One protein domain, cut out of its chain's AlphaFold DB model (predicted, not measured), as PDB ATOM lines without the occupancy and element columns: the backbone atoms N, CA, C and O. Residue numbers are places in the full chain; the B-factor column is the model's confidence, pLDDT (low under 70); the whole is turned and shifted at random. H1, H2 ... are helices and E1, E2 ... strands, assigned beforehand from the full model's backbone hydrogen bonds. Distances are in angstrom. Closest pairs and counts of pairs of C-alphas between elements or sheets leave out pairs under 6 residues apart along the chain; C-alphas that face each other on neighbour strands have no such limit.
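What this domain is: This is residues 5 to 96 of the 98 residues of an uncharacterized protein of Rubinisphaera italica (UniProt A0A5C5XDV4). A twisted antiparallel sheet of four strands makes one end of this model; H4 packs beside its edge strand E2, and the long helix H2 crosses H4 and reaches away from the sheet, with the small helix H1 near its far end. H3, a short helix, lies near E2 and the beginning of H4. The printed part has 92 residues, with four named helices and four named strands in the order H1, H2, E1, E2, H3, H4, E3, E4; the sheet's order is E2, E1, E4, E3, and the class is mixed, helices and strands. The whole is only just compact, close to loose, with a radius of gyration of the C-alphas of 14.3 A, and elongated, spanning 43 by 26 by 26 A.

How they stand to each other: In the sheet, E3, residues 78 to 85, and E4, residues 88 to 95, form a hairpin, antiparallel at 155 degrees, with N 83 and O 90 2.9 A apart, within hydrogen-bond range. E4 is also the antiparallel neighbour of E1, residues 37 to 40, with N 40 and O 91 at 2.8 A. E1 and the edge strand E2, residues 47 to 49, form a second hairpin, with N 39 and O 48 at 2.8 A. From edge to edge the strands' lines turn by 83 degrees. H4, residues 60 to 73, only grazes the sheet, with its residues 63 to 71; its closest C-alphas to E2 are those of Gly 67 and Ile 47, 5.1 A apart. H2, residues 15 to 33, touches H4 with residues 24 to 32 alone, at a steep tilt of 55 degrees, the same way; the closest C-alphas, those of Ile 28 and Phe 66, are 6.6 A apart. H3, residues 54 to 57, is close to H4 but not clearly touching, with the C-alphas of Tyr 57 and Ala 63 5.1 A apart. H1, residues 5 to 11, is close to H2 but not clearly touching, with the C-alphas of Phe 10 and Lys 18 7.1 A apart, and is apart from H4. In H1 and H2 every O i to N i+4 pair is within hydrogen-bond range, in H4 9 of 10 are, and H3 is too short for such a pair.

Where its parts are: E3 is 20.8 A long and E4 23.0 A, ending at C-alpha 95 (10.428, -10.229, 11.462). H2 is 27.0 A long, from C-alpha 15 (-5.072, -38.772, 23.620), and H4 20.5 A. H1 begins at C-alpha 5 (12.164, -34.851, 28.709).

The domain as a whole: The two C-alphas farthest apart, those of Ser 15 and Gly 87, are 44.4 A apart. The printed part has no cut and no long link. The mean pLDDT of the printed part is 70.7; residues 5 to 21 and 51 to 64 are among those under 70.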
ATOM      1  N   ALA A   5      13.014 -35.110  27.542       49.50
ATOM      2  CA  ALA A   5      12.164 -34.851  28.709       49.50
ATOM      3  C   ALA A   5      10.794 -34.241  28.359       49.50
ATOM      4  O   ALA A   5       9.784 -34.626  28.951       49.50
ATOM      5  N   ALA A   6      10.743 -33.321  27.389       48.25
ATOM      6  CA  ALA A   6       9.492 -32.727  26.909       48.25
ATOM      7  C   ALA A   6       8.656 -33.758  26.133       48.25
ATOM      8  O   ALA A   6       7.462 -33.907  26.377       48.25
ATOM      9  N   MET A   7       9.321 -34.559  25.297       47.34
ATOM     10  CA  MET A   7       8.695 -35.598  24.478       47.34
ATOM     11  C   MET A   7       8.155 -36.767  25.319       47.34
ATOM     12  O   MET A   7       7.110 -37.330  25.005       47.34
ATOM     13  N   LYS A   8       8.811 -37.089  26.446       48.66
ATOM     14  CA  LYS A   8       8.323 -38.093  27.405       48.66
ATOM     15  C   LYS A   8       7.044 -37.636  28.116       48.66
ATOM     16  O   LYS A   8       6.072 -38.378  28.142       48.66
ATOM     17  N   ARG A   9       7.004 -36.386  28.596       52.06
ATOM     18  CA  ARG A   9       5.794 -35.803  29.205       52.06
ATOM     19  C   ARG A   9       4.643 -35.666  28.212       52.06
ATOM     20  O   ARG A   9       3.500 -35.850  28.605       52.06
ATOM     21  N   PHE A  10       4.946 -35.377  26.947       52.91
ATOM     22  CA  PHE A  10       3.958 -35.358  25.871       52.91
ATOM     23  C   PHE A  10       3.372 -36.753  25.624       52.91
ATOM     24  O   PHE A  10       2.160 -36.898  25.496       52.91
ATOM     25  N   ASN A  11       4.206 -37.798  25.633       53.72
ATOM     26  CA  ASN A  11       3.759 -39.182  25.462       53.72
ATOM     27  C   ASN A  11       2.886 -39.703  26.612       53.72
ATOM     28  O   ASN A  11       2.006 -40.521  26.340       53.72
ATOM     29  N   ASP A  12       3.065 -39.187  27.830       60.81
ATOM     30  CA  ASP A  12       2.282 -39.551  29.021       60.81
ATOM     31  C   ASP A  12       0.902 -38.856  29.094       60.81
ATOM     32  O   ASP A  12       0.105 -39.132  29.993       60.81
ATOM     33  N   LEU A  13       0.585 -37.948  28.163       58.41
ATOM     34  CA  LEU A  13      -0.730 -37.305  28.088       58.41
ATOM     35  C   LEU A  13      -1.783 -38.246  27.485       58.41
ATOM     36  O   LEU A  13      -1.505 -38.994  26.542       58.41
ATOM     37  N   SER A  14      -3.016 -38.166  27.998       66.94
ATOM     38  CA  SER A  14      -4.177 -38.800  27.365       66.94
ATOM     39  C   SER A  14      -4.338 -38.294  25.929       66.94
ATOM     40  O   SER A  14      -3.984 -37.150  25.634       66.94
ATOM     41  N   SER A  15      -4.880 -39.125  25.036       64.88
ATOM     42  CA  SER A  15      -5.072 -38.772  23.620       64.88
ATOM     43  C   SER A  15      -5.792 -37.429  23.449       64.88
ATOM     44  O   SER A  15      -5.323 -36.572  22.716       64.88
ATOM     45  N   GLU A  16      -6.813 -37.174  24.266       53.28
ATOM     46  CA  GLU A  16      -7.583 -35.924  24.280       53.28
ATOM     47  C   GLU A  16      -6.735 -34.677  24.622       53.28
ATOM     48  O   GLU A  16      -6.937 -33.597  24.073       53.28
ATOM     49  N   ARG A  17      -5.723 -34.817  25.493       58.84
ATOM     50  CA  ARG A  17      -4.779 -33.734  25.824       58.84
ATOM     51  C   ARG A  17      -3.704 -33.547  24.752       58.84
ATOM     52  O   ARG A  17      -3.213 -32.432  24.594       58.84
ATOM     53  N   LYS A  18      -3.338 -34.610  24.029       65.69
ATOM     54  CA  LYS A  18      -2.431 -34.533  22.870       65.69
ATOM     55  C   LYS A  18      -3.103 -33.822  21.700       65.69
ATOM     56  O   LYS A  18      -2.498 -32.922  21.125       65.69
ATOM     57  N   ASP A  19      -4.355 -34.169  21.418       65.62
ATOM     58  CA  ASP A  19      -5.151 -33.539  20.364       65.62
ATOM     59  C   ASP A  19      -5.369 -32.051  20.661       65.62
ATOM     60  O   ASP A  19      -5.186 -31.204  19.786       65.62
ATOM     61  N   LEU A  20      -5.665 -31.713  21.923       61.75
ATOM     62  CA  LEU A  20      -5.774 -30.326  22.367       61.75
ATOM     63  C   LEU A  20      -4.455 -29.558  22.192       61.75
ATOM     64  O   LEU A  20      -4.472 -28.439  21.687       61.75
ATOM     65  N   LEU A  21      -3.312 -30.140  22.568       67.81
ATOM     66  CA  LEU A  21      -2.007 -29.498  22.379       67.81
ATOM     67  C   LEU A  21      -1.667 -29.287  20.903       67.81
ATOM     68  O   LEU A  21      -1.229 -28.199  20.558       67.81
ATOM     69  N   GLN A  22      -1.919 -30.269  20.035       70.56
ATOM     70  CA  GLN A  22      -1.698 -30.110  18.594       70.56
ATOM     71  C   GLN A  22      -2.622 -29.059  17.973       70.56
ATOM     72  O   GLN A  22      -2.210 -28.311  17.086       70.56
ATOM     73  N   ALA A  23      -3.881 -28.992  18.414       65.50
ATOM     74  CA  ALA A  23      -4.809 -27.958  17.968       65.50
ATOM     75  C   ALA A  23      -4.340 -26.563  18.412       65.50
ATOM     76  O   ALA A  23      -4.405 -25.615  17.629       65.50
ATOM     77  N   ILE A  24      -3.825 -26.457  19.642       67.44
ATOM     78  CA  ILE A  24      -3.228 -25.232  20.177       67.44
ATOM     79  C   ILE A  24      -1.959 -24.864  19.397       67.44
ATOM     80  O   ILE A  24      -1.842 -23.715  18.988       67.44
ATOM     81  N   GLU A  25      -1.055 -25.809  19.129       70.69
ATOM     82  CA  GLU A  25       0.150 -25.589  18.315       70.69
ATOM     83  C   GLU A  25      -0.203 -25.040  16.935       70.69
ATOM     84  O   GLU A  25       0.228 -23.945  16.596       70.69
ATOM     85  N   LYS A  26      -1.092 -25.708  16.191       71.12
ATOM     86  CA  LYS A  26      -1.521 -25.240  14.861       71.12
ATOM     87  C   LYS A  26      -2.184 -23.866  14.888       71.12
ATOM     88  O   LYS A  26      -1.997 -23.067  13.970       71.12
ATOM     89  N   ALA A  27      -3.011 -23.597  15.899       65.62
ATOM     90  CA  ALA A  27      -3.659 -22.299  16.042       65.62
ATOM     91  C   ALA A  27      -2.632 -21.198  16.324       65.62
ATOM     92  O   ALA A  27      -2.753 -20.100  15.785       65.62
ATOM     93  N   ILE A  28      -1.623 -21.504  17.140       68.56
ATOM     94  CA  ILE A  28      -0.534 -20.591  17.463       68.56
ATOM     95  C   ILE A  28       0.346 -20.381  16.239       68.56
ATOM     96  O   ILE A  28       0.508 -19.231  15.870       68.56
ATOM     97  N   ASP A  29       0.804 -21.426  15.549       69.31
ATOM     98  CA  ASP A  29       1.604 -21.311  14.321       69.31
ATOM     99  C   ASP A  29       0.944 -20.372  13.305       69.31
ATOM    100  O   ASP A  29       1.554 -19.405  12.851       69.31
ATOM    101  N   LYS A  30      -0.356 -20.562  13.047       70.19
ATOM    102  CA  LYS A  30      -1.130 -19.678  12.166       70.19
ATOM    103  C   LYS A  30      -1.205 -18.238  12.680       70.19
ATOM    104  O   LYS A  30      -1.219 -17.291  11.894       70.19
ATOM    105  N   HIS A  31      -1.315 -18.042  13.992       69.62
ATOM    106  CA  HIS A  31      -1.340 -16.699  14.576       69.62
ATOM    107  C   HIS A  31       0.023 -16.028  14.429       69.62
ATOM    108  O   HIS A  31       0.081 -14.874  14.023       69.62
ATOM    109  N   VAL A  32       1.099 -16.775  14.687       69.69
ATOM    110  CA  VAL A  32       2.501 -16.349  14.601       69.69
ATOM    111  C   VAL A  32       2.900 -15.969  13.187       69.69
ATOM    112  O   VAL A  32       3.554 -14.947  13.007       69.69
ATOM    113  N   GLU A  33       2.439 -16.713  12.181       71.31
ATOM    114  CA  GLU A  33       2.625 -16.362  10.771       71.31
ATOM    115  C   GLU A  33       2.132 -14.952  10.424       71.31
ATOM    116  O   GLU A  33       2.687 -14.327   9.524       71.31
ATOM    117  N   ASN A  34       1.139 -14.430  11.146       74.31
ATOM    118  CA  ASN A  34       0.582 -13.096  10.923       74.31
ATOM    119  C   ASN A  34       1.186 -12.018  11.839       74.31
ATOM    120  O   ASN A  34       0.803 -10.850  11.746       74.31
ATOM    121  N   LEU A  35       2.099 -12.380  12.746       76.81
ATOM    122  CA  LEU A  35       2.748 -11.431  13.644       76.81
ATOM    123  C   LEU A  35       3.988 -10.836  12.988       76.81
ATOM    124  O   LEU A  35       4.877 -11.549  12.530       76.81
ATOM    125  N   THR A  36       4.080  -9.513  13.028       78.94
ATOM    126  CA  THR A  36       5.270  -8.767  12.600       78.94
ATOM    127  C   THR A  36       6.170  -8.410  13.780       78.94
ATOM    128  O   THR A  36       7.390  -8.366  13.629       78.94
ATOM    129  N   VAL A  37       5.580  -8.211  14.968       83.94
ATOM    130  CA  VAL A  37       6.295  -7.821  16.190       83.94
ATOM    131  C   VAL A  37       5.785  -8.587  17.411       83.94
ATOM    132  O   VAL A  37       4.586  -8.622  17.709       83.94
ATOM    133  N   VAL A  38       6.715  -9.171  18.166       85.38
ATOM    134  CA  VAL A  38       6.457  -9.763  19.486       85.38
ATOM    135  C   VAL A  38       7.405  -9.172  20.524       85.38
ATOM    136  O   VAL A  38       8.519  -8.756  20.209       85.38
ATOM    137  N   ARG A  39       6.987  -9.148  21.789       84.88
ATOM    138  CA  ARG A  39       7.787  -8.615  22.895       84.88
ATOM    139  C   ARG A  39       7.832  -9.566  24.076       84.88
ATOM    140  O   ARG A  39       6.874 -10.297  24.342       84.88
ATOM    141  N   SER A  40       8.931  -9.529  24.820       83.12
ATOM    142  CA  SER A  40       9.004 -10.224  26.096       83.12
ATOM    143  C   SER A  40       8.173  -9.516  27.168       83.12
ATOM    144  O   SER A  40       7.983  -8.302  27.130       83.12
ATOM    145  N   ASP A  41       7.715 -10.258  28.172       78.31
ATOM    146  CA  ASP A  41       7.281  -9.658  29.430       78.31
ATOM    147  C   ASP A  41       8.461  -8.964  30.141       78.31
ATOM    148  O   ASP A  41       9.630  -9.102  29.761       78.31
ATOM    149  N   GLN A  42       8.154  -8.213  31.201       72.31
ATOM    150  CA  GLN A  42       9.156  -7.480  31.985       72.31
ATOM    151  C   GLN A  42      10.174  -8.402  32.676       72.31
ATOM    152  O   GLN A  42      11.289  -7.976  32.960       72.31
ATOM    153  N   ALA A  43       9.810  -9.666  32.918       72.38
ATOM    154  CA  ALA A  43      10.700 -10.681  33.477       72.38
ATOM    155  C   ALA A  43      11.567 -11.391  32.415       72.38
ATOM    156  O   ALA A  43      12.438 -12.184  32.772       72.38
ATOM    157  N   GLY A  44      11.324 -11.172  31.115       68.88
ATOM    158  CA  GLY A  44      11.970 -11.913  30.021       68.88
ATOM    159  C   GLY A  44      11.580 -13.399  29.946       68.88
ATOM    160  O   GLY A  44      12.219 -14.193  29.250       68.88
ATOM    161  N   SER A  45      10.546 -13.796  30.686       70.69
ATOM    162  CA  SER A  45      10.091 -15.170  30.878       70.69
ATOM    163  C   SER A  45       9.045 -15.611  29.852       70.69
ATOM    164  O   SER A  45       8.915 -16.806  29.574       70.69
ATOM    165  N   LYS A  46       8.327 -14.672  29.236       75.31
ATOM    166  CA  LYS A  46       7.262 -14.949  28.261       75.31
ATOM    167  C   LYS A  46       7.391 -14.012  27.075       75.31
ATOM    168  O   LYS A  46       7.859 -12.896  27.249       75.31
ATOM    169  N   ILE A  47       6.978 -14.456  25.894       78.31
ATOM    170  CA  ILE A  47       7.013 -13.662  24.661       78.31
ATOM    171  C   ILE A  47       5.621 -13.712  24.050       78.31
ATOM    172  O   ILE A  47       5.107 -14.807  23.845       78.31
ATOM    173  N   LEU A  48       5.019 -12.548  23.812       77.94
ATOM    174  CA  LEU A  48       3.666 -12.391  23.276       77.94
ATOM    175  C   LEU A  48       3.629 -11.309  22.186       77.94
ATOM    176  O   LEU A  48       4.555 -10.499  22.109       77.94
ATOM    177  N   PRO A  49       2.558 -11.245  21.378       78.38
ATOM    178  CA  PRO A  49       2.343 -10.146  20.439       78.38
ATOM    179  C   PRO A  49       2.356  -8.790  21.149       78.38
ATOM    180  O   PRO A  49       1.772  -8.648  22.224       78.38
ATOM    181  N   GLU A  50       2.998  -7.782  20.553       72.00
ATOM    182  CA  GLU A  50       3.187  -6.467  21.189       72.00
ATOM    183  C   GLU A  50       1.864  -5.787  21.585       72.00
ATOM    184  O   GLU A  50       1.758  -5.207  22.669       72.00
ATOM    185  N   HIS A  51       0.848  -5.885  20.724       69.81
ATOM    186  CA  HIS A  51      -0.441  -5.207  20.890       69.81
ATOM    187  C   HIS A  51      -1.517  -6.056  21.576       69.81
ATOM    188  O   HIS A  51      -2.663  -5.618  21.691       69.81
ATOM    189  N   GLN A  52      -1.191  -7.269  22.026       63.53
ATOM    190  CA  GLN A  52      -2.144  -8.096  22.760       63.53
ATOM    191  C   GLN A  52      -1.854  -8.055  24.251       63.53
ATOM    192  O   GLN A  52      -0.731  -8.258  24.711       63.53
ATOM    193  N   GLU A  53      -2.900  -7.797  25.030       56.31
ATOM    194  CA  GLU A  53      -2.784  -7.867  26.474       56.31
ATOM    195  C   GLU A  53      -2.549  -9.316  26.910       56.31
ATOM    196  O   GLU A  53      -3.326 -10.216  26.577       56.31
ATOM    197  N   PHE A  54      -1.504  -9.523  27.718       52.25
ATOM    198  CA  PHE A  54      -1.206 -10.803  28.370       52.25
ATOM    199  C   PHE A  54      -2.441 -11.391  29.073       52.25
ATOM    200  O   PHE A  54      -2.620 -12.605  29.053       52.25
ATOM    201  N   SER A  55      -3.311 -10.528  29.616       50.03
ATOM    202  CA  SER A  55      -4.579 -10.860  30.280       50.03
ATOM    203  C   SER A  55      -5.513 -11.731  29.430       50.03
ATOM    204  O   SER A  55      -6.207 -12.582  29.980       50.03
ATOM    205  N   LYS A  56      -5.505 -11.584  28.099       52.03
ATOM    206  CA  LYS A  56      -6.345 -12.385  27.189       52.03
ATOM    207  C   LYS A  56      -5.811 -13.803  26.956       52.03
ATOM    208  O   LYS A  56      -6.580 -14.681  26.591       52.03
ATOM    209  N   TYR A  57      -4.524 -14.030  27.216       52.44
ATOM    210  CA  TYR A  57      -3.854 -15.337  27.156       52.44
ATOM    211  C   TYR A  57      -3.615 -15.923  28.562       52.44
ATOM    212  O   TYR A  57      -2.900 -16.909  28.732       52.44
ATOM    213  N   CYS A  58      -4.177 -15.303  29.605       44.91
ATOM    214  CA  CYS A  58      -3.925 -15.656  31.003       44.91
ATOM    215  C   CYS A  58      -4.654 -16.912  31.502       44.91
ATOM    216  O   CYS A  58      -4.491 -17.250  32.675       44.91
ATOM    217  N   GLU A  59      -5.376 -17.660  30.663       55.25
ATOM    218  CA  GLU A  59      -5.629 -19.064  30.995       55.25
ATOM    219  C   GLU A  59      -4.272 -19.773  30.965       55.25
ATOM    220  O   GLU A  59      -3.715 -19.992  29.892       55.25
ATOM    221  N   GLY A  60      -3.688 -20.033  32.141       55.00
ATOM    222  CA  GLY A  60      -2.247 -20.249  32.345       55.00
ATOM    223  C   GLY A  60      -1.556 -21.278  31.440       55.00
ATOM    224  O   GLY A  60      -0.344 -21.187  31.254       55.00
ATOM    225  N   LEU A  61      -2.305 -22.203  30.834       57.25
ATOM    226  CA  LEU A  61      -1.791 -23.133  29.829       57.25
ATOM    227  C   LEU A  61      -1.457 -22.428  28.499       57.25
ATOM    228  O   LEU A  61      -0.413 -22.691  27.912       57.25
ATOM    229  N   SER A  62      -2.298 -21.499  28.044       66.00
ATOM    230  CA  SER A  62      -2.202 -20.871  26.720       66.00
ATOM    231  C   SER A  62      -1.023 -19.903  26.598       66.00
ATOM    232  O   SER A  62      -0.223 -20.057  25.681       66.00
ATOM    233  N   ALA A  63      -0.814 -18.983  27.550       66.31
ATOM    234  CA  ALA A  63       0.367 -18.110  27.543       66.31
ATOM    235  C   ALA A  63       1.689 -18.882  27.689       66.31
ATOM    236  O   ALA A  63       2.713 -18.464  27.144       66.31
ATOM    237  N   GLN A  64       1.697 -19.986  28.444       67.94
ATOM    238  CA  GLN A  64       2.906 -20.781  28.648       67.94
ATOM    239  C   GLN A  64       3.246 -21.607  27.402       67.94
ATOM    240  O   GLN A  64       4.398 -21.596  26.975       67.94
ATOM    241  N   VAL A  65       2.251 -22.256  26.790       71.44
ATOM    242  CA  VAL A  65       2.405 -22.986  25.521       71.44
ATOM    243  C   VAL A  65       2.775 -22.028  24.387       71.44
ATOM    244  O   VAL A  65       3.754 -22.269  23.689       71.44
ATOM    245  N   PHE A  66       2.104 -20.878  24.282       72.94
ATOM    246  CA  PHE A  66       2.450 -19.828  23.321       72.94
ATOM    247  C   PHE A  66       3.883 -19.335  23.496       72.94
ATOM    248  O   PHE A  66       4.632 -19.248  22.529       72.94
ATOM    249  N   GLY A  67       4.299 -19.049  24.731       73.56
ATOM    250  CA  GLY A  67       5.662 -18.608  25.006       73.56
ATOM    251  C   GLY A  67       6.727 -19.658  24.667       73.56
ATOM    252  O   GLY A  67       7.851 -19.279  24.342       73.56
ATOM    253  N   ILE A  68       6.403 -20.956  24.744       74.62
ATOM    254  CA  ILE A  68       7.294 -22.045  24.314       74.62
ATOM    255  C   ILE A  68       7.379 -22.074  22.788       74.62
ATOM    256  O   ILE A  68       8.484 -21.970  22.262       74.62
ATOM    257  N   ILE A  69       6.237 -22.125  22.100       73.25
ATOM    258  CA  ILE A  69       6.168 -22.186  20.632       73.25
ATOM    259  C   ILE A  69       6.833 -20.954  20.010       73.25
ATOM    260  O   ILE A  69       7.699 -21.085  19.149       73.25
ATOM    261  N   MET A  70       6.552 -19.745  20.514       76.12
ATOM    262  CA  MET A  70       7.214 -18.537  20.012       76.12
ATOM    263  C   MET A  70       8.730 -18.593  20.126       76.12
ATOM    264  O   MET A  70       9.427 -18.144  19.224       76.12
ATOM    265  N   ARG A  71       9.283 -19.133  21.217       77.44
ATOM    266  CA  ARG A  71      10.746 -19.242  21.353       77.44
ATOM    267  C   ARG A  71      11.376 -20.154  20.304       77.44
ATOM    268  O   ARG A  71      12.580 -20.026  20.067       77.44
ATOM    269  N   GLU A  72      10.620 -21.091  19.745       75.75
ATOM    270  CA  GLU A  72      11.082 -21.924  18.639       75.75
ATOM    271  C   GLU A  72      11.074 -21.129  17.332       75.75
ATOM    272  O   GLU A  72      12.111 -21.069  16.672       75.75
ATOM    273  N   HIS A  73       9.985 -20.407  17.047       74.56
ATOM    274  CA  HIS A  73       9.839 -19.563  15.849       74.56
ATOM    275  C   HIS A  73      10.805 -18.370  15.789       74.56
ATOM    276  O   HIS A  73      11.236 -17.977  14.713       74.56
ATOM    277  N   LEU A  74      11.237 -17.822  16.928       75.75
ATOM    278  CA  LEU A  74      12.161 -16.675  16.982       75.75
ATOM    279  C   LEU A  74      13.574 -16.920  16.408       75.75
ATOM    280  O   LEU A  74      14.420 -16.027  16.482       75.75
ATOM    281  N   ARG A  75      13.883 -18.122  15.915       69.12
ATOM    282  CA  ARG A  75      15.246 -18.514  15.517       69.12
ATOM    283  C   ARG A  75      15.549 -18.330  14.036       69.12
ATOM    284  O   ARG A  75      16.729 -18.236  13.707       69.12
ATOM    285  N   GLU A  76      14.541 -18.311  13.171       69.25
ATOM    286  CA  GLU A  76      14.764 -18.447  11.725       69.25
ATOM    287  C   GLU A  76      14.767 -17.097  10.984       69.25
ATOM    288  O   GLU A  76      15.602 -16.890  10.109       69.25
ATOM    289  N   ASP A  77      13.935 -16.137  11.394       75.25
ATOM    290  CA  ASP A  77      13.662 -14.905  10.633       75.25
ATOM    291  C   ASP A  77      13.497 -13.636  11.498       75.25
ATOM    292  O   ASP A  77      13.139 -12.572  10.992       75.25
ATOM    293  N   TRP A  78      13.799 -13.700  12.800       85.44
ATOM    294  CA  TRP A  78      13.524 -12.601  13.737       85.44
ATOM    295  C   TRP A  78      14.773 -11.809  14.154       85.44
ATOM    296  O   TRP A  78      15.801 -12.359  14.554       85.44
ATOM    297  N   ILE A  79      14.665 -10.478  14.145       88.00
ATOM    298  CA  ILE A  79      15.656  -9.540  14.685       88.00
ATOM    299  C   ILE A  79      15.279  -9.169  16.117       88.00
ATOM    300  O   ILE A  79      14.217  -8.600  16.370       88.00
ATOM    301  N   LYS A  80      16.196  -9.425  17.052       89.19
ATOM    302  CA  LYS A  80      16.056  -9.055  18.462       89.19
ATOM    303  C   LYS A  80      16.602  -7.650  18.738       89.19
ATOM    304  O   LYS A  80      17.793  -7.411  18.569       89.19
ATOM    305  N   ASN A  81      15.768  -6.789  19.314       88.62
ATOM    306  CA  ASN A  81      16.115  -5.473  19.849       88.62
ATOM    307  C   ASN A  81      15.837  -5.427  21.358       88.62
ATOM    308  O   ASN A  81      14.794  -5.875  21.820       88.62
ATOM    309  N   SER A  82      16.772  -4.915  22.159       88.88
ATOM    310  CA  SER A  82      16.621  -4.845  23.624       88.88
ATOM    311  C   SER A  82      16.451  -3.399  24.081       88.88
ATOM    312  O   SER A  82      17.303  -2.566  23.785       88.88
ATOM    313  N   VAL A  83      15.392  -3.117  24.838       88.00
ATOM    314  CA  VAL A  83      15.052  -1.782  25.359       88.00
ATOM    315  C   VAL A  83      14.876  -1.860  26.878       88.00
ATOM    316  O   VAL A  83      14.507  -2.902  27.416       88.00
ATOM    317  N   VAL A  84      15.179  -0.778  27.598       86.50
ATOM    318  CA  VAL A  84      14.897  -0.673  29.038       86.50
ATOM    319  C   VAL A  84      13.618   0.135  29.234       86.50
ATOM    320  O   VAL A  84      13.587   1.325  28.934       86.50
ATOM    321  N   GLU A  85      12.579  -0.496  29.773       81.44
ATOM    322  CA  GLU A  85      11.291   0.128  30.073       81.44
ATOM    323  C   GLU A  85      10.999   0.053  31.568       81.44
ATOM    324  O   GLU A  85      10.973  -1.028  32.156       81.44
ATOM    325  N   LYS A  86      10.752   1.207  32.203       82.19
ATOM    326  CA  LYS A  86      10.409   1.285  33.637       82.19
ATOM    327  C   LYS A  86      11.403   0.516  34.532       82.19
ATOM    328  O   LYS A  86      11.005  -0.110  35.509       82.19
ATOM    329  N   GLY A  87      12.688   0.535  34.166       83.44
ATOM    330  CA  GLY A  87      13.769  -0.159  34.877       83.44
ATOM    331  C   GLY A  87      13.955  -1.641  34.526       83.44
ATOM    332  O   GLY A  87      14.920  -2.241  34.987       83.44
ATOM    333  N   ASN A  88      13.098  -2.227  33.684       79.94
ATOM    334  CA  ASN A  88      13.186  -3.629  33.272       79.94
ATOM    335  C   ASN A  88      13.669  -3.753  31.826       79.94
ATOM    336  O   ASN A  88      13.305  -2.952  30.966       79.94
ATOM    337  N   ARG A  89      14.477  -4.777  31.533       80.62
ATOM    338  CA  ARG A  89      14.921  -5.060  30.162       80.62
ATOM    339  C   ARG A  89      13.835  -5.841  29.419       80.62
ATOM    340  O   ARG A  89      13.555  -6.985  29.761       80.62
ATOM    341  N   VAL A  90      13.286  -5.234  28.374       86.06
ATOM    342  CA  VAL A  90      12.292  -5.815  27.467       86.06
ATOM    343  C   VAL A  90      12.966  -6.121  26.133       86.06
ATOM    344  O   VAL A  90      13.730  -5.313  25.607       86.06
ATOM    345  N   ASN A  91      12.713  -7.308  25.588       87.31
ATOM    346  CA  ASN A  91      13.199  -7.690  24.266       87.31
ATOM    347  C   ASN A  91      12.048  -7.623  23.268       87.31
ATOM    348  O   ASN A  91      11.048  -8.314  23.447       87.31
ATOM    349  N   TYR A  92      12.221  -6.835  22.219       88.06
ATOM    350  CA  TYR A  92      11.365  -6.805  21.046       88.06
ATOM    351  C   TYR A  92      11.973  -7.690  19.968       88.06
ATOM    352  O   TYR A  92      13.188  -7.704  19.775       88.06
ATOM    353  N   TYR A  93      11.128  -8.424  19.266       87.88
ATOM    354  CA  TYR A  93      11.513  -9.243  18.135       87.88
ATOM    355  C   TYR A  93      10.652  -8.816  16.958       87.88
ATOM    356  O   TYR A  93       9.429  -8.794  17.077       87.88
ATOM    357  N   ASN A  94      11.295  -8.479  15.848       87.69
ATOM    358  CA  ASN A  94      10.632  -8.087  14.608       87.69
ATOM    359  C   ASN A  94      10.999  -9.099  13.531       87.69
ATOM    360  O   ASN A  94      12.159  -9.521  13.492       87.69
ATOM    361  N   ARG A  95      10.061  -9.477  12.666       81.94
ATOM    362  CA  ARG A  95      10.428 -10.229  11.462       81.94
ATOM    363  C   ARG A  95      11.349  -9.392  10.581       81.94
ATOM    364  O   ARG A  95      11.253  -8.166  10.559       81.94
ATOM    365  N   ARG A  96      12.276 -10.051   9.890       74.44
ATOM    366  CA  ARG A  96      12.992  -9.430   8.777       74.44
ATOM    367  C   ARG A  96      11.983  -9.180   7.663       74.44
ATOM    368  O   ARG A  96      11.431 -10.135   7.131       74.44
TER     369      ARG A  96